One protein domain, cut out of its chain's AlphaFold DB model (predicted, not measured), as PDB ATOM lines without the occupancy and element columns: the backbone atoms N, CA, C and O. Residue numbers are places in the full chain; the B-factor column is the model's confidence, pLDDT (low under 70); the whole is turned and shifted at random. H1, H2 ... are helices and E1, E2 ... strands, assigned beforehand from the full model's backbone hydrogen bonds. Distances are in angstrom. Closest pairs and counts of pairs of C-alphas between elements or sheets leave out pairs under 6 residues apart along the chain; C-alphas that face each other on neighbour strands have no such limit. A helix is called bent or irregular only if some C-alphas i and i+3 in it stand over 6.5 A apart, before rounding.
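What this domain is: This is residues 202 to 347 of the 655 residues of an uncharacterized protein of Botrytis tulipae (UniProt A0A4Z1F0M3). A small three-stranded sheet has the long helix H4 running along one face, while H5 and H6 cross H4 on its side away from the sheet. H7 packs on the opposite face with residues 326 to 333 and then runs away to one end of the long axis; residues 259 to 264 stick out at the other. The 146 printed residues include seven named helices and three named strands, in the order E1 H1 H2 E2 E3 H3 H4 H5 H6 H7, and are mostly helix; the sheet is E1 - E3 - E2, all antiparallel. The whole is compact, with a radius of gyration of the C-alphas of 15.5 A, yet elongated, spanning 55 by 36 by 31 A.

Where its parts are: In the sheet, E1 is residues 205 to 207, beginning at C-alpha 205 (-22.851, 45.982, -17.069); E2, residues 234 to 241, and E3, residues 245 to 252, each measure 22.9 A. H4, residues 262 to 285, is 34.2 A long and begins at C-alpha 262 (-41.325, 51.270, -9.885). H1 is residues 211 to 216, H2 219 to 232, H3 255 to 260, H5 295 to 307 and H6 309 to 317. H7, residues 326 to 347, measures 30.8 A and ends at C-alpha 347 (-5.571, 23.414, -29.084). H2 and H5 are irregular: C-alphas 220 and 223 are 8.0 A apart, and C-alphas 303 and 306 are 9.1 A apart.

How they stand to each other: E2 and E3 form a hairpin, with N 237 and O 249 within hydrogen-bond range at 2.9 A; E1 pairs with E3 through N 205 and O 248, 2.8 A. E1, H1 H2 and E2 make a split strand-helix-strand unit, two strands running the same way with E3 between them, and its crossover is right-handed. H4 is on the sheet at a height of 7.6 A, along the strands at 22 degrees to E3 on the local plane; H7 is on the opposite face. H1 only grazes the sheet, and H2 stands at its level. H4 is the hub: it touches H5, about perpendicular at 74 degrees, closest at C-alphas 279 and 298, 6.2 A, and H6 at 87 degrees, closest at C-alphas 278 and 314, 6.8 A. H3 and H4 touch only at the corner, closest at C-alphas 258 and 265, 4.8 A. H2 touches H5 at a shallow tilt of 29 degrees, closest at C-alphas 224 and 296, 5.7 A. Every O i to N i+4 pair is within hydrogen-bond range in H1, H3, H4 and H6, against 8 of 10 in H2, 7 of 9 in H5 and 17 of 18 in H7.

The domain as a whole: The two C-alphas farthest apart, of Lys 260 and Lys 346, are 55.6 A apart. The printed part has no cut and no long link. Mean pLDDT of the printed part is 88.0; residues 219 to 220 and 319 to 321 are under 70.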
ATOM      1  N   GLN A 202     -27.400  50.269 -10.474       87.69
ATOM      2  CA  GLN A 202     -27.349  48.856 -10.082       87.69
ATOM      3  C   GLN A 202     -27.241  47.941 -11.311       87.69
ATOM      4  O   GLN A 202     -26.392  47.048 -11.328       87.69
ATOM      5  N   TYR A 203     -28.005  48.284 -12.352       91.62
ATOM      6  CA  TYR A 203     -28.148  47.562 -13.615       91.62
ATOM      7  C   TYR A 203     -27.016  47.795 -14.632       91.62
ATOM      8  O   TYR A 203     -27.158  47.456 -15.807       91.62
ATOM      9  N   THR A 204     -25.907  48.422 -14.228       91.81
ATOM     10  CA  THR A 204     -24.760  48.640 -15.119       91.81
ATOM     11  C   THR A 204     -23.987  47.342 -15.350       91.81
ATOM     12  O   THR A 204     -23.554  46.670 -14.410       91.81
ATOM     13  N   ALA A 205     -23.749  47.031 -16.619       92.81
ATOM     14  CA  ALA A 205     -22.851  45.982 -17.069       92.81
ATOM     15  C   ALA A 205     -21.561  46.598 -17.636       92.81
ATOM     16  O   ALA A 205     -21.573  47.667 -18.252       92.81
ATOM     17  N   PHE A 206     -20.441  45.911 -17.418       91.69
ATOM     18  CA  PHE A 206     -19.144  46.292 -17.969       91.69
ATOM     19  C   PHE A 206     -18.819  45.367 -19.128       91.69
ATOM     20  O   PHE A 206     -18.837  44.150 -18.964       91.69
ATOM     21  N   ALA A 207     -18.512  45.946 -20.280       91.56
ATOM     22  CA  ALA A 207     -18.103  45.229 -21.473       91.56
ATOM     23  C   ALA A 207     -16.609  45.478 -21.758       91.56
ATOM     24  O   ALA A 207     -16.014  46.413 -21.208       91.56
ATOM     25  N   PRO A 208     -15.962  44.660 -22.603       89.81
ATOM     26  CA  PRO A 208     -14.586  44.911 -23.017       89.81
ATOM     27  C   PRO A 208     -14.443  46.272 -23.706       89.81
ATOM     28  O   PRO A 208     -15.128  46.539 -24.690       89.81
ATOM     29  N   ALA A 209     -13.500  47.106 -23.255       89.62
ATOM     30  CA  ALA A 209     -13.208  48.425 -23.834       89.62
ATOM     31  C   ALA A 209     -12.446  48.342 -25.174       89.62
ATOM     32  O   ALA A 209     -11.453  49.028 -25.395       89.62
ATOM     33  N   THR A 210     -12.911  47.477 -26.075       88.88
ATOM     34  CA  THR A 210     -12.326  47.242 -27.400       88.88
ATOM     35  C   THR A 210     -13.145  47.934 -28.484       88.88
ATOM     36  O   THR A 210     -14.359  48.100 -28.350       88.88
ATOM     37  N   HIS A 211     -12.486  48.317 -29.581       87.88
ATOM     38  CA  HIS A 211     -13.157  48.960 -30.713       87.88
ATOM     39  C   HIS A 211     -14.249  48.069 -31.317       87.88
ATOM     40  O   HIS A 211     -15.342  48.554 -31.593       87.88
ATOM     41  N   ASP A 212     -13.995  46.765 -31.451       87.56
ATOM     42  CA  ASP A 212     -15.001  45.823 -31.947       87.56
ATOM     43  C   ASP A 212     -16.244  45.813 -31.059       87.56
ATOM     44  O   ASP A 212     -17.361  45.893 -31.549       87.56
ATOM     45  N   CYS A 213     -16.055  45.746 -29.739       87.81
ATOM     46  CA  CYS A 213     -17.157  45.742 -28.783       87.81
ATOM     47  C   CYS A 213     -17.975  47.035 -28.882       87.81
ATOM     48  O   CYS A 213     -19.203  46.992 -28.856       87.81
ATOM     49  N   ARG A 214     -17.303  48.180 -29.060       90.12
ATOM     50  CA  ARG A 214     -17.956  49.469 -29.309       90.12
ATOM     51  C   ARG A 214     -18.733  49.471 -30.625       90.12
ATOM     52  O   ARG A 214     -19.832  50.015 -30.650       90.12
ATOM     53  N   ALA A 215     -18.196  48.878 -31.691       88.06
ATOM     54  CA  ALA A 215     -18.841  48.859 -33.004       88.06
ATOM     55  C   ALA A 215     -20.243  48.234 -32.923       88.06
ATOM     56  O   ALA A 215     -21.198  48.854 -33.385       88.06
ATOM     57  N   TYR A 216     -20.401  47.116 -32.202       86.44
ATOM     58  CA  TYR A 216     -21.702  46.462 -31.955       86.44
ATOM     59  C   TYR A 216     -22.748  47.364 -31.282       86.44
ATOM     60  O   TYR A 216     -23.947  47.147 -31.444       86.44
ATOM     61  N   TRP A 217     -22.296  48.367 -30.531       87.50
ATOM     62  CA  TRP A 217     -23.136  49.324 -29.808       87.50
ATOM     63  C   TRP A 217     -23.107  50.728 -30.427       87.50
ATOM     64  O   TRP A 217     -23.545  51.696 -29.808       87.50
ATOM     65  N   SER A 218     -22.582  50.850 -31.644       84.88
ATOM     66  CA  SER A 218     -22.515  52.104 -32.390       84.88
ATOM     67  C   SER A 218     -23.666  52.235 -33.394       84.88
ATOM     68  O   SER A 218     -24.424  51.291 -33.629       84.88
ATOM     69  N   ALA A 219     -23.788  53.416 -34.008       66.12
ATOM     70  CA  ALA A 219     -24.838  53.734 -34.977       66.12
ATOM     71  C   ALA A 219     -24.883  52.776 -36.184       66.12
ATOM     72  O   ALA A 219     -25.967  52.526 -36.706       66.12
ATOM     73  N   GLU A 220     -23.753  52.172 -36.572       67.56
ATOM     74  CA  GLU A 220     -23.679  51.171 -37.652       67.56
ATOM     75  C   GLU A 220     -24.546  49.932 -37.366       67.56
ATOM     76  O   GLU A 220     -25.098  49.320 -38.277       67.56
ATOM     77  N   HIS A 221     -24.750  49.613 -36.086       72.00
ATOM     78  CA  HIS A 221     -25.633  48.545 -35.618       72.00
ATOM     79  C   HIS A 221     -26.912  49.082 -34.960       72.00
ATOM     80  O   HIS A 221     -27.630  48.335 -34.290       72.00
ATOM     81  N   GLY A 222     -27.240  50.361 -35.179       82.69
ATOM     82  CA  GLY A 222     -28.349  51.060 -34.528       82.69
ATOM     83  C   GLY A 222     -29.688  50.328 -34.645       82.69
ATOM     84  O   GLY A 222     -30.426  50.253 -33.667       82.69
ATOM     85  N   ALA A 223     -29.960  49.689 -35.787       87.94
ATOM     86  CA  ALA A 223     -31.172  48.893 -35.989       87.94
ATOM     87  C   ALA A 223     -31.263  47.680 -35.040       87.94
ATOM     88  O   ALA A 223     -32.335  47.372 -34.522       87.94
ATOM     89  N   GLN A 224     -30.142  47.004 -34.764       90.75
ATOM     90  CA  GLN A 224     -30.125  45.856 -33.850       90.75
ATOM     91  C   GLN A 224     -30.334  46.302 -32.401       90.75
ATOM     92  O   GLN A 224     -31.065  45.659 -31.648       90.75
ATOM     93  N   ILE A 225     -29.725  47.431 -32.027       92.75
ATOM     94  CA  ILE A 225     -29.888  48.030 -30.699       92.75
ATOM     95  C   ILE A 225     -31.344  48.454 -30.501       92.75
ATOM     96  O   ILE A 225     -31.935  48.118 -29.481       92.75
ATOM     97  N   GLN A 226     -31.951  49.125 -31.483       93.12
ATOM     98  CA  GLN A 226     -33.360  49.530 -31.439       93.12
ATOM     99  C   GLN A 226     -34.311  48.335 -31.334       93.12
ATOM    100  O   GLN A 226     -35.286  48.387 -30.581       93.12
ATOM    101  N   ALA A 227     -34.023  47.237 -32.038       92.31
ATOM    102  CA  ALA A 227     -34.804  46.011 -31.921       92.31
ATOM    103  C   ALA A 227     -34.725  45.423 -30.502       92.31
ATOM    104  O   ALA A 227     -35.755  45.070 -29.925       92.31
ATOM    105  N   ALA A 228     -33.532  45.390 -29.898       94.38
ATOM    106  CA  ALA A 228     -33.355  44.959 -28.512       94.38
ATOM    107  C   ALA A 228     -34.046  45.897 -27.508       94.38
ATOM    108  O   ALA A 228     -34.725  45.424 -26.599       94.38
ATOM    109  N   GLN A 229     -33.928  47.213 -27.700       95.56
ATOM    110  CA  GLN A 229     -34.605  48.238 -26.897       95.56
ATOM    111  C   GLN A 229     -36.127  48.059 -26.923       95.56
ATOM    112  O   GLN A 229     -36.771  48.034 -25.876       95.56
ATOM    113  N   SER A 230     -36.689  47.849 -28.116       96.12
ATOM    114  CA  SER A 230     -38.125  47.646 -28.312       96.12
ATOM    115  C   SER A 230     -38.606  46.346 -27.667       96.12
ATOM    116  O   SER A 230     -39.588  46.345 -26.930       96.12
ATOM    117  N   ALA A 231     -37.892  45.237 -27.885       96.06
ATOM    118  CA  ALA A 231     -38.271  43.931 -27.346       96.06
ATOM    119  C   ALA A 231     -38.187  43.857 -25.813       96.06
ATOM    120  O   ALA A 231     -38.947  43.123 -25.182       96.06
ATOM    121  N   LEU A 232     -37.252  44.599 -25.212       96.25
ATOM    122  CA  LEU A 232     -37.035  44.624 -23.766       96.25
ATOM    123  C   LEU A 232     -37.726  45.807 -23.073       96.25
ATOM    124  O   LEU A 232     -37.700  45.867 -21.848       96.25
ATOM    125  N   ASN A 233     -38.368  46.707 -23.825       96.88
ATOM    126  CA  ASN A 233     -39.014  47.925 -23.329       96.88
ATOM    127  C   ASN A 233     -38.076  48.826 -22.493       96.88
ATOM    128  O   ASN A 233     -38.432  49.318 -21.419       96.88
ATOM    129  N   VAL A 234     -36.851  49.022 -22.983       96.75
ATOM    130  CA  VAL A 234     -35.807  49.841 -22.345       96.75
ATOM    131  C   VAL A 234     -35.071  50.683 -23.377       96.75
ATOM    132  O   VAL A 234     -35.078  50.381 -24.566       96.75
ATOM    133  N   ARG A 235     -34.358  51.706 -22.916       94.94
ATOM    134  CA  ARG A 235     -33.342  52.419 -23.685       94.94
ATOM    135  C   ARG A 235     -31.964  52.031 -23.164       94.94
ATOM    136  O   ARG A 235     -31.660  52.254 -22.003       94.94
ATOM    137  N   PHE A 236     -31.118  51.464 -24.013       94.56
ATOM    138  CA  PHE A 236     -29.723  51.216 -23.646       94.56
ATOM    139  C   PHE A 236     -28.897  52.489 -23.797       94.56
ATOM    140  O   PHE A 236     -28.953  53.144 -24.837       94.56
ATOM    141  N   GLN A 237     -28.123  52.799 -22.764       92.81
ATOM    142  CA  GLN A 237     -27.105  53.837 -22.765       92.81
ATOM    143  C   GLN A 237     -25.723  53.202 -22.703       92.81
ATOM    144  O   GLN A 237     -25.545  52.095 -22.182       92.81
ATOM    145  N   SER A 238     -24.739  53.932 -23.215       92.38
ATOM    146  CA  SER A 238     -23.364  53.470 -23.238       92.38
ATOM    147  C   SER A 238     -22.381  54.610 -23.029       92.38
ATOM    148  O   SER A 238     -22.552  55.677 -23.617       92.38
ATOM    149  N   VAL A 239     -21.317  54.359 -22.271       91.44
ATOM    150  CA  VAL A 239     -20.147  55.243 -22.179       91.44
ATOM    151  C   VAL A 239     -18.918  54.424 -22.520       91.44
ATOM    152  O   VAL A 239     -18.658  53.403 -21.884       91.44
ATOM    153  N   PHE A 240     -18.189  54.873 -23.537       90.25
ATOM    154  CA  PHE A 240     -16.955  54.256 -23.997       90.25
ATOM    155  C   PHE A 240     -15.793  55.221 -23.794       90.25
ATOM    156  O   PHE A 240     -15.712  56.254 -24.457       90.25
ATOM    157  N   GLU A 241     -14.879  54.840 -22.916       87.56
ATOM    158  CA  GLU A 241     -13.589  55.476 -22.722       87.56
ATOM    159  C   GLU A 241     -12.518  54.493 -23.202       87.56
ATOM    160  O   GLU A 241     -12.343  53.402 -22.650       87.56
ATOM    161  N   LYS A 242     -11.863  54.843 -24.311       81.88
ATOM    162  CA  LYS A 242     -10.976  53.937 -25.045       81.88
ATOM    163  C   LYS A 242      -9.892  53.368 -24.127       81.88
ATOM    164  O   LYS A 242      -9.230  54.128 -23.436       81.88
ATOM    165  N   ASP A 243      -9.715  52.045 -24.153       76.88
ATOM    166  CA  ASP A 243      -8.725  51.303 -23.354       76.88
ATOM    167  C   ASP A 243      -8.907  51.411 -21.819       76.88
ATOM    168  O   ASP A 243      -8.159  50.788 -21.064       76.88
ATOM    169  N   VAL A 244      -9.932  52.131 -21.349       82.25
ATOM    170  CA  VAL A 244     -10.213  52.372 -19.928       82.25
ATOM    171  C   VAL A 244     -11.486  51.646 -19.511       82.25
ATOM    172  O   VAL A 244     -11.456  50.762 -18.654       82.25
ATOM    173  N   GLU A 245     -12.618  51.976 -20.124       86.00
ATOM    174  CA  GLU A 245     -13.919  51.535 -19.642       86.00
ATOM    175  C   GLU A 245     -14.935  51.459 -20.779       86.00
ATOM    176  O   GLU A 245     -15.060  52.367 -21.597       86.00
ATOM    177  N   PHE A 246     -15.724  50.386 -20.793       91.00
ATOM    178  CA  PHE A 246     -16.949  50.361 -21.573       91.00
ATOM    179  C   PHE A 246     -18.126  49.961 -20.688       91.00
ATOM    180  O   PHE A 246     -18.233  48.817 -20.241       91.00
ATOM    181  N   ARG A 247     -18.989  50.939 -20.399       92.38
ATOM    182  CA  ARG A 247     -20.196  50.782 -19.582       92.38
ATOM    183  C   ARG A 247     -21.428  50.719 -20.457       92.38
ATOM    184  O   ARG A 247     -21.597  51.553 -21.343       92.38
ATOM    185  N   LEU A 248     -22.311  49.788 -20.122       94.31
ATOM    186  CA  LEU A 248     -23.637  49.634 -20.703       94.31
ATOM    187  C   LEU A 248     -24.662  49.597 -19.573       94.31
ATOM    188  O   LEU A 248     -24.446  48.934 -18.559       94.31
ATOM    189  N   TRP A 249     -25.780  50.298 -19.717       95.00
ATOM    190  CA  TRP A 249     -26.887  50.171 -18.770       95.00
ATOM    191  C   TRP A 249     -28.235  50.405 -19.449       95.00
ATOM    192  O   TRP A 249     -28.326  51.206 -20.383       95.00
ATOM    193  N   PRO A 250     -29.293  49.712 -19.001       95.94
ATOM    194  CA  PRO A 250     -30.647  50.005 -19.427       95.94
ATOM    195  C   PRO A 250     -31.228  51.188 -18.639       95.94
ATOM    196  O   PRO A 250     -30.977  51.359 -17.444       95.94
ATOM    197  N   GLU A 251     -32.061  51.968 -19.313       94.38
ATOM    198  CA  GLU A 251     -32.957  52.979 -18.760       94.38
ATOM    199  C   GLU A 251     -34.403  52.649 -19.151       94.38
ATOM    200  O   GLU A 251     -34.632  51.990 -20.169       94.38
ATOM    201  N   PRO A 252     -35.405  53.090 -18.377       94.25
ATOM    202  CA  PRO A 252     -36.802  52.917 -18.752       94.25
ATOM    203  C   PRO A 252     -37.102  53.580 -20.102       94.25
ATOM    204  O   PRO A 252     -36.726  54.730 -20.328       94.25
ATOM    205  N   ALA A 253     -37.806  52.873 -20.993       94.50
ATOM    206  CA  ALA A 253     -38.300  53.473 -22.235       94.50
ATOM    207  C   ALA A 253     -39.430  54.484 -21.963       94.50
ATOM    208  O   ALA A 253     -39.479  55.542 -22.588       94.50
ATOM    209  N   ASP A 254     -40.295  54.184 -20.989       94.06
ATOM    210  CA  ASP A 254     -41.354  55.072 -20.508       94.06
ATOM    211  C   ASP A 254     -41.158  55.373 -19.015       94.06
ATOM    212  O   ASP A 254     -41.489  54.573 -18.134       94.06
ATOM    213  N   TRP A 255     -40.620  56.560 -18.736       91.69
ATOM    214  CA  TRP A 255     -40.420  57.052 -17.375       91.69
ATOM    215  C   TRP A 255     -41.732  57.259 -16.616       91.69
ATOM    216  O   TRP A 255     -41.789  56.967 -15.427       91.69
ATOM    217  N   LYS A 256     -42.816  57.666 -17.290       93.19
ATOM    218  CA  LYS A 256     -44.115  57.866 -16.632       93.19
ATOM    219  C   LYS A 256     -44.707  56.534 -16.180       93.19
ATOM    220  O   LYS A 256     -45.302  56.459 -15.108       93.19
ATOM    221  N   ALA A 257     -44.552  55.481 -16.982       93.12
ATOM    222  CA  ALA A 257     -44.949  54.131 -16.586       93.12
ATOM    223  C   ALA A 257     -44.083  53.601 -15.433       93.12
ATOM    224  O   ALA A 257     -44.619  53.009 -14.497       93.12
ATOM    225  N   PHE A 258     -42.771  53.856 -15.469       93.44
ATOM    226  CA  PHE A 258     -41.851  53.480 -14.392       93.44
ATOM    227  C   PHE A 258     -42.196  54.168 -13.066       93.44
ATOM    228  O   PHE A 258     -42.177  53.532 -12.022       93.44
ATOM    229  N   GLU A 259     -42.534  55.456 -13.093       92.81
ATOM    230  CA  GLU A 259     -42.926  56.211 -11.897       92.81
ATOM    231  C   GLU A 259     -44.218  55.690 -11.269       92.81
ATOM    232  O   GLU A 259     -44.337  55.644 -10.047       92.81
ATOM    233  N   LYS A 260     -45.177  55.269 -12.102       95.88
ATOM    234  CA  LYS A 260     -46.436  54.675 -11.635       95.88
ATOM    235  C   LYS A 260     -46.237  53.299 -11.004       95.88
ATOM    236  O   LYS A 260     -46.926  52.982 -10.041       95.88
ATOM    237  N   ASP A 261     -45.326  52.492 -11.545       96.00
ATOM    238  CA  ASP A 261     -45.003  51.158 -11.030       96.00
ATOM    239  C   ASP A 261     -43.479  50.914 -11.022       96.00
ATOM    240  O   ASP A 261     -42.920  50.273 -11.927       96.00
ATOM    241  N   PRO A 262     -42.776  51.405  -9.979       92.88
ATOM    242  CA  PRO A 262     -41.325  51.270  -9.885       92.88
ATOM    243  C   PRO A 262     -40.863  49.824  -9.698       92.88
ATOM    244  O   PRO A 262     -39.692  49.519  -9.923       92.88
ATOM    245  N   GLN A 263     -41.730  48.925  -9.227       94.00
ATOM    246  CA  GLN A 263     -41.371  47.520  -9.048       94.00
ATOM    247  C   GLN A 263     -41.295  46.823 -10.405       94.00
ATOM    248  O   GLN A 263     -40.238  46.296 -10.754       94.00
ATOM    249  N   LYS A 264     -42.351  46.931 -11.216       95.38
ATOM    250  CA  LYS A 264     -42.352  46.419 -12.590       95.38
ATOM    251  C   LYS A 264     -41.257  47.060 -13.436       95.38
ATOM    252  O   LYS A 264     -40.579  46.384 -14.207       95.38
ATOM    253  N   GLY A 265     -41.041  48.362 -13.262       94.31
ATOM    254  CA  GLY A 265     -39.935  49.069 -13.891       94.31
ATOM    255  C   GLY A 265     -38.572  48.452 -13.556       94.31
ATOM    256  O   GLY A 265     -37.763  48.203 -14.450       94.31
ATOM    257  N   ARG A 266     -38.319  48.151 -12.277       94.19
ATOM    258  CA  ARG A 266     -37.083  47.493 -11.827       94.19
ATOM    259  C   ARG A 266     -36.938  46.070 -12.365       94.19
ATOM    260  O   ARG A 266     -35.837  45.694 -12.752       94.19
ATOM    261  N   GLU A 267     -38.022  45.306 -12.462       95.50
ATOM    262  CA  GLU A 267     -38.012  43.973 -13.084       95.50
ATOM    263  C   GLU A 267     -37.626  44.032 -14.569       95.50
ATOM    264  O   GLU A 267     -36.826  43.220 -15.038       95.50
ATOM    265  N   ILE A 268     -38.138  45.028 -15.302       96.12
ATOM    266  CA  ILE A 268     -37.773  45.278 -16.703       96.12
ATOM    267  C   ILE A 268     -36.277  45.609 -16.819       96.12
ATOM    268  O   ILE A 268     -35.578  45.005 -17.637       96.12
ATOM    269  N   LEU A 269     -35.762  46.506 -15.970       96.25
ATOM    270  CA  LEU A 269     -34.337  46.855 -15.958       96.25
ATOM    271  C   LEU A 269     -33.450  45.655 -15.598       96.25
ATOM    272  O   LEU A 269     -32.450  45.423 -16.273       96.25
ATOM    273  N   ALA A 270     -33.838  44.852 -14.604       95.38
ATOM    274  CA  ALA A 270     -33.120  43.638 -14.216       95.38
ATOM    275  C   ALA A 270     -33.098  42.596 -15.345       95.38
ATOM    276  O   ALA A 270     -32.092  41.923 -15.579       95.38
ATOM    277  N   ARG A 271     -34.200  42.459 -16.091       96.62
ATOM    278  CA  ARG A 271     -34.251  41.587 -17.269       96.62
ATOM    279  C   ARG A 271     -33.320  42.084 -18.374       96.62
ATOM    280  O   ARG A 271     -32.608  41.276 -18.965       96.62
ATOM    281  N   ALA A 272     -33.310  43.387 -18.642       97.19
ATOM    282  CA  ALA A 272     -32.423  43.984 -19.634       97.19
ATOM    283  C   ALA A 272     -30.941  43.888 -19.231       97.19
ATOM    284  O   ALA A 272     -30.092  43.622 -20.076       97.19
ATOM    285  N   GLU A 273     -30.629  44.020 -17.944       95.56
ATOM    286  CA  GLU A 273     -29.291  43.772 -17.403       95.56
ATOM    287  C   GLU A 273     -28.839  42.326 -17.652       95.56
ATOM    288  O   GLU A 273     -27.739  42.110 -18.154       95.56
ATOM    289  N   LYS A 274     -29.694  41.327 -17.383       95.38
ATOM    290  CA  LYS A 274     -29.378  39.915 -17.674       95.38
ATOM    291  C   LYS A 274     -29.107  39.666 -19.157       95.38
ATOM    292  O   LYS A 274     -28.282  38.819 -19.494       95.38
ATOM    293  N   PHE A 275     -29.795  40.385 -20.041       96.56
ATOM    294  CA  PHE A 275     -29.512  40.329 -21.472       96.56
ATOM    295  C   PHE A 275     -28.122  40.893 -21.799       96.56
ATOM    296  O   PHE A 275     -27.381  40.259 -22.547       96.56
ATOM    297  N   LEU A 276     -27.742  42.035 -21.212       95.75
ATOM    298  CA  LEU A 276     -26.394  42.592 -21.375       95.75
ATOM    299  C   LEU A 276     -25.324  41.614 -20.881       95.75
ATOM    300  O   LEU A 276     -24.354  41.371 -21.594       95.75
ATOM    301  N   ASP A 277     -25.523  41.013 -19.706       93.69
ATOM    302  CA  ASP A 277     -24.593  40.029 -19.141       93.69
ATOM    303  C   ASP A 277     -24.453  38.796 -20.058       93.69
ATOM    304  O   ASP A 277     -23.339  38.322 -20.295       93.69
ATOM    305  N   PHE A 278     -25.559  38.305 -20.631       94.81
ATOM    306  CA  PHE A 278     -25.546  37.218 -21.615       94.81
ATOM    307  C   PHE A 278     -24.791  37.597 -22.895       94.81
ATOM    308  O   PHE A 278     -23.951  36.831 -23.369       94.81
ATOM    309  N   TRP A 279     -25.056  38.782 -23.446       95.00
ATOM    310  CA  TRP A 279     -24.382  39.261 -24.651       95.00
ATOM    311  C   TRP A 279     -22.874  39.446 -24.428       95.00
ATOM    312  O   TRP A 279     -22.080  39.001 -25.254       95.00
ATOM    313  N   ILE A 280     -22.465  40.031 -23.295       93.31
ATOM    314  CA  ILE A 280     -21.046  40.182 -22.927       93.31
ATOM    315  C   ILE A 280     -20.380  38.809 -22.822       93.31
ATOM    316  O   ILE A 280     -19.261  38.627 -23.307       93.31
ATOM    317  N   TRP A 281     -21.056  37.836 -22.208       92.19
ATOM    318  CA  TRP A 281     -20.548  36.471 -22.118       92.19
ATOM    319  C   TRP A 281     -20.357  35.837 -23.500       92.19
ATOM    320  O   TRP A 281     -19.280  35.300 -23.761       92.19
ATOM    321  N   ASP A 282     -21.343  35.930 -24.400       92.19
ATOM    322  CA  ASP A 282     -21.207  35.380 -25.755       92.19
ATOM    323  C   ASP A 282     -20.064  36.074 -26.512       92.19
ATOM    324  O   ASP A 282     -19.197  35.393 -27.065       92.19
ATOM    325  N   PHE A 283     -19.984  37.408 -26.425       90.56
ATOM    326  CA  PHE A 283     -18.920  38.210 -27.030       90.56
ATOM    327  C   PHE A 283     -17.524  37.766 -26.572       90.56
ATOM    328  O   PHE A 283     -16.609  37.651 -27.389       90.56
ATOM    329  N   LEU A 284     -17.356  37.502 -25.272       88.31
ATOM    330  CA  LEU A 284     -16.094  37.061 -24.675       88.31
ATOM    331  C   LEU A 284     -15.767  35.596 -24.950       88.31
ATOM    332  O   LEU A 284     -14.594  35.235 -25.029       88.31
ATOM    333  N   SER A 285     -16.787  34.749 -25.077       86.38
ATOM    334  CA  SER A 285     -16.614  33.317 -25.325       86.38
ATOM    335  C   SER A 285     -16.041  33.013 -26.715       86.38
ATOM    336  O   SER A 285     -15.606  31.889 -26.972       86.38
ATOM    337  N   ARG A 286     -16.016  34.015 -27.601       84.44
ATOM    338  CA  ARG A 286     -15.614  33.901 -29.002       84.44
ATOM    339  C   ARG A 286     -14.316  34.652 -29.252       84.44
ATOM    340  O   ARG A 286     -14.204  35.848 -28.989       84.44
ATOM    341  N   SER A 287     -13.332  33.939 -29.786       73.38
ATOM    342  CA  SER A 287     -11.991  34.468 -30.039       73.38
ATOM    343  C   SER A 287     -11.931  35.398 -31.251       73.38
ATOM    344  O   SER A 287     -11.168  36.362 -31.229       73.38
ATOM    345  N   HIS A 288     -12.727  35.140 -32.293       75.00
ATOM    346  CA  HIS A 288     -12.675  35.891 -33.549       75.00
ATOM    347  C   HIS A 288     -13.917  36.752 -33.754       75.00
ATOM    348  O   HIS A 288     -15.036  36.333 -33.463       75.00
ATOM    349  N   ALA A 289     -13.722  37.953 -34.305       74.88
ATOM    350  CA  ALA A 289     -14.811  38.878 -34.608       74.88
ATOM    351  C   ALA A 289     -15.828  38.297 -35.607       74.88
ATOM    352  O   ALA A 289     -17.011  38.604 -35.503       74.88
ATOM    353  N   THR A 290     -15.381  37.429 -36.521       77.38
ATOM    354  CA  THR A 290     -16.219  36.732 -37.514       77.38
ATOM    355  C   THR A 290     -17.159  35.701 -36.904       77.38
ATOM    356  O   THR A 290     -18.192  35.400 -37.490       77.38
ATOM    357  N   ASP A 291     -16.813  35.169 -35.732       81.81
ATOM    358  CA  ASP A 291     -17.588  34.114 -35.076       81.81
ATOM    359  C   ASP A 291     -18.652  34.690 -34.139       81.81
ATOM    360  O   ASP A 291     -19.472  33.938 -33.605       81.81
ATOM    361  N   ARG A 292     -18.604  36.007 -33.891       85.06
ATOM    362  CA  ARG A 292     -19.514  36.729 -33.000       85.06
ATOM    363  C   ARG A 292     -20.895  36.830 -33.623       85.06
ATOM    364  O   ARG A 292     -21.044  37.159 -34.798       85.06
ATOM    365  N   PHE A 293     -21.912  36.556 -32.810       89.12
ATOM    366  CA  PHE A 293     -23.285  36.644 -33.270       89.12
ATOM    367  C   PHE A 293     -23.813  38.081 -33.194       89.12
ATOM    368  O   PHE A 293     -23.472  38.824 -32.270       89.12
ATOM    369  N   PRO A 294     -24.674  38.477 -34.148       90.12
ATOM    370  CA  PRO A 294     -25.399  39.740 -34.083       90.12
ATOM    371  C   PRO A 294     -26.186  39.886 -32.775       90.12
ATOM    372  O   PRO A 294     -26.706  38.905 -32.236       90.12
ATOM    373  N   LEU A 295     -26.368  41.126 -32.313       91.25
ATOM    374  CA  LEU A 295     -27.109  41.431 -31.083       91.25
ATOM    375  C   LEU A 295     -28.546  40.885 -31.136       91.25
ATOM    376  O   LEU A 295     -29.063  40.401 -30.131       91.25
ATOM    377  N   ILE A 296     -29.168  40.904 -32.320       92.88
ATOM    378  CA  ILE A 296     -30.519  40.369 -32.536       92.88
ATOM    379  C   ILE A 296     -30.592  38.847 -32.344       92.88
ATOM    380  O   ILE A 296     -31.574  38.340 -31.806       92.88
ATOM    381  N   THR A 297     -29.543  38.118 -32.723       94.44
ATOM    382  CA  THR A 297     -29.465  36.667 -32.525       94.44
ATOM    383  C   THR A 297     -29.321  36.349 -31.042       94.44
ATOM    384  O   THR A 297     -30.038  35.496 -30.520       94.44
ATOM    385  N   CYS A 298     -28.471  37.098 -30.332       95.06
ATOM    386  CA  CYS A 298     -28.361  36.980 -28.881       95.06
ATOM    387  C   CYS A 298     -29.695  37.303 -28.188       95.06
ATOM    388  O   CYS A 298     -30.074  36.635 -27.228       95.06
ATOM    389  N   LEU A 299     -30.437  38.297 -28.681       96.00
ATOM    390  CA  LEU A 299     -31.755  38.634 -28.149       96.00
ATOM    391  C   LEU A 299     -32.748  37.483 -28.336       96.00
ATOM    392  O   LEU A 299     -33.431  37.119 -27.384       96.00
ATOM    393  N   ASP A 300     -32.813  36.882 -29.524       97.00
ATOM    394  CA  ASP A 300     -33.692  35.737 -29.792       97.00
ATOM    395  C   ASP A 300     -33.382  34.552 -28.863       97.00
ATOM    396  O   ASP A 300     -34.282  33.982 -28.240       97.00
ATOM    397  N   TRP A 301     -32.101  34.223 -28.683       97.19
ATOM    398  CA  TRP A 301     -31.671  33.194 -27.735       97.19
ATOM    399  C   TRP A 301     -32.059  33.511 -26.295       97.19
ATOM    400  O   TRP A 301     -32.606  32.652 -25.602       97.19
ATOM    401  N   PHE A 302     -31.837  34.751 -25.866       97.00
ATOM    402  CA  PHE A 302     -32.207  35.220 -24.537       97.00
ATOM    403  C   PHE A 302     -33.721  35.132 -24.298       97.00
ATOM    404  O   PHE A 302     -34.162  34.647 -23.257       97.00
ATOM    405  N   LEU A 303     -34.536  35.554 -25.269       96.25
ATOM    406  CA  LEU A 303     -35.997  35.505 -25.176       96.25
ATOM    407  C   LEU A 303     -36.540  34.070 -25.181       96.25
ATOM    408  O   LEU A 303     -37.572  33.809 -24.562       96.25
ATOM    409  N   LYS A 304     -35.842  33.131 -25.831       96.44
ATOM    410  CA  LYS A 304     -36.157  31.692 -25.796       96.44
ATOM    411  C   LYS A 304     -35.813  31.026 -24.460       96.44
ATOM    412  O   LYS A 304     -36.336  29.940 -24.190       96.44
ATOM    413  N   GLY A 305     -34.978  31.652 -23.629       93.94
ATOM    414  CA  GLY A 305     -34.589  31.131 -22.320       93.94
ATOM    415  C   GLY A 305     -33.989  29.727 -22.428       93.94
ATOM    416  O   GLY A 305     -33.170  29.458 -23.304       93.94
ATOM    417  N   ASP A 306     -34.447  28.796 -21.591       91.38
ATOM    418  CA  ASP A 306     -33.933  27.414 -21.540       91.38
ATOM    419  C   ASP A 306     -34.128  26.605 -22.831       91.38
ATOM    420  O   ASP A 306     -33.535  25.533 -22.992       91.38
ATOM    421  N   LYS A 307     -34.953  27.101 -23.763       95.44
ATOM    422  CA  LYS A 307     -35.124  26.498 -25.090       95.44
ATOM    423  C   LYS A 307     -33.949  26.805 -26.023       95.44
ATOM    424  O   LYS A 307     -33.764  26.075 -26.993       95.44
ATOM    425  N   SER A 308     -33.172  27.859 -25.759       95.88
ATOM    426  CA  SER A 308     -31.930  28.128 -26.485       95.88
ATOM    427  C   SER A 308     -30.780  27.337 -25.849       95.88
ATOM    428  O   SER A 308     -30.517  27.491 -24.650       95.88
ATOM    429  N   PRO A 309     -30.061  26.503 -26.621       93.12
ATOM    430  CA  PRO A 309     -28.893  25.799 -26.106       93.12
ATOM    431  C   PRO A 309     -27.775  26.766 -25.692       93.12
ATOM    432  O   PRO A 309     -27.067  26.490 -24.725       93.12
ATOM    433  N   GLU A 310     -27.637  27.913 -26.362       92.56
ATOM    434  CA  GLU A 310     -26.664  28.956 -26.033       92.56
ATOM    435  C   GLU A 310     -26.994  29.642 -24.710       92.56
ATOM    436  O   GLU A 310     -26.122  29.742 -23.845       92.56
ATOM    437  N   TYR A 311     -28.251  30.048 -24.505       93.38
ATOM    438  CA  TYR A 311     -28.663  30.640 -23.232       93.38
ATOM    439  C   TYR A 311     -28.555  29.632 -22.082       93.38
ATOM    440  O   TYR A 311     -28.021  29.945 -21.018       93.38
ATOM    441  N   LYS A 312     -28.948  28.374 -22.307       93.19
ATOM    442  CA  LYS A 312     -28.767  27.293 -21.327       93.19
ATOM    443  C   LYS A 312     -27.292  27.059 -20.989       93.19
ATOM    444  O   LYS A 312     -26.946  26.798 -19.835       93.19
ATOM    445  N   ARG A 313     -26.402  27.158 -21.983       91.69
ATOM    446  CA  ARG A 313     -24.950  27.065 -21.786       91.69
ATOM    447  C   ARG A 313     -24.423  28.237 -20.964       91.69
ATOM    448  O   ARG A 313     -23.606  27.998 -20.078       91.69
ATOM    449  N   TYR A 314     -24.902  29.451 -21.224       92.38
ATOM    450  CA  TYR A 314     -24.604  30.617 -20.400       92.38
ATOM    451  C   TYR A 314     -24.994  30.363 -18.944       92.38
ATOM    452  O   TYR A 314     -24.110  30.374 -18.100       92.38
ATOM    453  N   VAL A 315     -26.252  30.005 -18.665       91.50
ATOM    454  CA  VAL A 315     -26.737  29.755 -17.293       91.50
ATOM    455  C   VAL A 315     -25.912  28.676 -16.579       91.50
ATOM    456  O   VAL A 315     -25.613  28.801 -15.395       91.50
ATOM    457  N   LYS A 316     -25.492  27.625 -17.296       89.12
ATOM    458  CA  LYS A 316     -24.658  26.550 -16.735       89.12
ATOM    459  C   LYS A 316     -23.228  27.002 -16.402       89.12
ATOM    460  O   LYS A 316     -22.619  26.455 -15.487       89.12
ATOM    461  N   LEU A 317     -22.666  27.931 -17.176       82.81
ATOM    462  CA  LEU A 317     -21.260  28.345 -17.080       82.81
ATOM    463  C   LEU A 317     -21.064  29.688 -16.363       82.81
ATOM    464  O   LEU A 317     -19.946  29.995 -15.948       82.81
ATOM    465  N   SER A 318     -22.120  30.481 -16.198       73.69
ATOM    466  CA  SER A 318     -22.111  31.774 -15.521       73.69
ATOM    467  C   SER A 318     -22.062  31.586 -14.001       73.69
ATOM    468  O   SER A 318     -23.020  31.867 -13.290       73.69
ATOM    469  N   VAL A 319     -20.939  31.073 -13.496       59.81
ATOM    470  CA  VAL A 319     -20.640  30.981 -12.052       59.81
ATOM    471  C   VAL A 319     -19.644  32.073 -11.632       59.81
ATOM    472  O   VAL A 319     -19.263  32.187 -10.472       59.81
ATOM    473  N   THR A 320     -19.201  32.916 -12.568       60.94
ATOM    474  CA  THR A 320     -18.285  34.014 -12.255       60.94
ATOM    475  C   THR A 320     -19.025  35.149 -11.547       60.94
ATOM    476  O   THR A 320     -20.020  35.634 -12.095       60.94
ATOM    477  N   PRO A 321     -18.544  35.609 -10.376       67.62
ATOM    478  CA  PRO A 321     -19.126  36.758  -9.699       67.62
ATOM    479  C   PRO A 321     -19.080  37.985 -10.615       67.62
ATOM    480  O   PRO A 321     -18.106  38.211 -11.339       67.62
ATOM    481  N   LYS A 322     -20.164  38.760 -10.593       72.88
ATOM    482  CA  LYS A 322     -20.299  39.969 -11.401       72.88
ATOM    483  C   LYS A 322     -19.235  40.993 -10.983       72.88
ATOM    484  O   LYS A 322     -19.094  41.238  -9.786       72.88
ATOM    485  N   PRO A 323     -18.507  41.626 -11.921       76.25
ATOM    486  CA  PRO A 323     -17.565  42.670 -11.552       76.25
ATOM    487  C   PRO A 323     -18.310  43.884 -10.982       76.25
ATOM    488  O   PRO A 323     -19.200  44.466 -11.614       76.25
ATOM    489  N   GLU A 324     -17.942  44.271  -9.764       80.25
ATOM    490  CA  GLU A 324     -18.573  45.385  -9.053       80.25
ATOM    491  C   GLU A 324     -18.159  46.746  -9.626       80.25
ATOM    492  O   GLU A 324     -18.952  47.690  -9.614       80.25
ATOM    493  N   ASN A 325     -16.940  46.824 -10.163       79.88
ATOM    494  CA  ASN A 325     -16.314  48.034 -10.681       79.88
ATOM    495  C   ASN A 325     -15.432  47.744 -11.913       79.88
ATOM    496  O   ASN A 325     -15.191  46.589 -12.275       79.88
ATOM    497  N   VAL A 326     -14.928  48.811 -12.536       75.69
ATOM    498  CA  VAL A 326     -14.086  48.764 -13.746       75.69
ATOM    499  C   VAL A 326     -12.821  47.940 -13.541       75.69
ATOM    500  O   VAL A 326     -12.461  47.149 -14.406       75.69
ATOM    501  N   VAL A 327     -12.157  48.087 -12.393       81.94
ATOM    502  CA  VAL A 327     -10.898  47.390 -12.092       81.94
ATOM    503  C   VAL A 327     -11.134  45.882 -12.024       81.94
ATOM    504  O   VAL A 327     -10.403  45.109 -12.645       81.94
ATOM    505  N   ALA A 328     -12.201  45.460 -11.345       83.31
ATOM    506  CA  ALA A 328     -12.621  44.066 -11.287       83.31
ATOM    507  C   ALA A 328     -13.006  43.535 -12.675       83.31
ATOM    508  O   ALA A 328     -12.623  42.421 -13.028       83.31
ATOM    509  N   ALA A 329     -13.708  44.333 -13.488       78.12
ATOM    510  CA  ALA A 329     -14.063  43.959 -14.855       78.12
ATOM    511  C   ALA A 329     -12.813  43.761 -15.724       78.12
ATOM    512  O   ALA A 329     -12.656  42.714 -16.348       78.12
ATOM    513  N   GLN A 330     -11.874  44.711 -15.703       77.62
ATOM    514  CA  GLN A 330     -10.602  44.603 -16.416       77.62
ATOM    515  C   GLN A 330      -9.796  43.382 -15.965       77.62
ATOM    516  O   GLN A 330      -9.265  42.660 -16.807       77.62
ATOM    517  N   ALA A 331      -9.706  43.127 -14.658       83.56
ATOM    518  CA  ALA A 331      -9.017  41.955 -14.124       83.56
ATOM    519  C   ALA A 331      -9.684  40.650 -14.582       83.56
ATOM    520  O   ALA A 331      -8.997  39.724 -15.016       83.56
ATOM    521  N   LEU A 332     -11.020  40.591 -14.560       82.75
ATOM    522  CA  LEU A 332     -11.790  39.447 -15.040       82.75
ATOM    523  C   LEU A 332     -11.541  39.213 -16.532       82.75
ATOM    524  O   LEU A 332     -11.215  38.085 -16.911       82.75
ATOM    525  N   PHE A 333     -11.601  40.264 -17.356       79.69
ATOM    526  CA  PHE A 333     -11.332  40.187 -18.793       79.69
ATOM    527  C   PHE A 333      -9.903  39.749 -19.088       79.69
ATOM    528  O   PHE A 333      -9.716  38.854 -19.907       79.69
ATOM    529  N   LYS A 334      -8.908  40.307 -18.386       81.38
ATOM    530  CA  LYS A 334      -7.507  39.868 -18.483       81.38
ATOM    531  C   LYS A 334      -7.370  38.393 -18.109       81.38
ATOM    532  O   LYS A 334      -6.745  37.636 -18.836       81.38
ATOM    533  N   SER A 335      -8.011  37.945 -17.027       82.50
ATOM    534  CA  SER A 335      -7.963  36.530 -16.640       82.50
ATOM    535  C   SER A 335      -8.608  35.621 -17.693       82.50
ATOM    536  O   SER A 335      -8.099  34.533 -17.964       82.50
ATOM    537  N   HIS A 336      -9.709  36.067 -18.306       76.75
ATOM    538  CA  HIS A 336     -10.417  35.313 -19.330       76.75
ATOM    539  C   HIS A 336      -9.576  35.210 -20.601       76.75
ATOM    540  O   HIS A 336      -9.380  34.110 -21.112       76.75
ATOM    541  N   THR A 337      -9.007  36.322 -21.072       74.12
ATOM    542  CA  THR A 337      -8.116  36.313 -22.236       74.12
ATOM    543  C   THR A 337      -6.884  35.458 -21.972       74.12
ATOM    544  O   THR A 337      -6.570  34.615 -22.803       74.12
ATOM    545  N   THR A 338      -6.240  35.565 -20.806       78.44
ATOM    546  CA  THR A 338      -5.104  34.700 -20.446       78.44
ATOM    547  C   THR A 338      -5.493  33.219 -20.422       78.44
ATOM    548  O   THR A 338      -4.754  32.389 -20.947       78.44
ATOM    549  N   LYS A 339      -6.662  32.854 -19.876       79.69
ATOM    550  CA  LYS A 339      -7.154  31.464 -19.898       79.69
ATOM    551  C   LYS A 339      -7.394  30.960 -21.322       79.69
ATOM    552  O   LYS A 339      -6.983  29.845 -21.637       79.69
ATOM    553  N   VAL A 340      -8.020  31.774 -22.172       74.50
ATOM    554  CA  VAL A 340      -8.255  31.445 -23.587       74.50
ATOM    555  C   VAL A 340      -6.925  31.278 -24.326       74.50
ATOM    556  O   VAL A 340      -6.733  30.266 -24.993       74.50
ATOM    557  N   TRP A 341      -5.975  32.198 -24.144       71.88
ATOM    558  CA  TRP A 341      -4.636  32.124 -24.739       71.88
ATOM    559  C   TRP A 341      -3.863  30.878 -24.293       71.88
ATOM    560  O   TRP A 341      -3.319  30.158 -25.128       71.88
ATOM    561  N   ASN A 342      -3.886  30.557 -22.999       80.50
ATOM    562  CA  ASN A 342      -3.248  29.349 -22.473       80.50
ATOM    563  C   ASN A 342      -3.910  28.062 -23.004       80.50
ATOM    564  O   ASN A 342      -3.246  27.037 -23.174       80.50
ATOM    565  N   GLY A 343      -5.219  28.099 -23.273       78.25
ATOM    566  CA  GLY A 343      -5.945  27.016 -23.937       78.25
ATOM    567  C   GLY A 343      -5.599  26.891 -25.423       78.25
ATOM    568  O   GLY A 343      -5.482  25.773 -25.929       78.25
ATOM    569  N   LEU A 344      -5.369  28.015 -26.107       73.19
ATOM    570  CA  LEU A 344      -5.075  28.060 -27.537       73.19
ATOM    571  C   LEU A 344      -3.785  27.311 -27.880       73.19
ATOM    572  O   LEU A 344      -3.784  26.520 -28.817       73.19
ATOM    573  N   SER A 345      -2.716  27.460 -27.090       74.94
ATOM    574  CA  SER A 345      -1.472  26.704 -27.312       74.94
ATOM    575  C   SER A 345      -1.691  25.187 -27.260       74.94
ATOM    576  O   SER A 345      -1.107  24.449 -28.053       74.94
ATOM    577  N   LYS A 346      -2.569  24.707 -26.367       83.81
ATOM    578  CA  LYS A 346      -2.933  23.283 -26.300       83.81
ATOM    579  C   LYS A 346      -3.771  22.861 -27.506       83.81
ATOM    580  O   LYS A 346      -3.521  21.797 -28.064       83.81
ATOM    581  N   ALA A 347      -4.733  23.686 -27.918       76.88
ATOM    582  CA  ALA A 347      -5.571  23.414 -29.084       76.88
ATOM    583  C   ALA A 347      -4.744  23.351 -30.380       76.88
ATOM    584  O   ALA A 347      -4.898  22.402 -31.146       76.88
TER     585      ALA A 347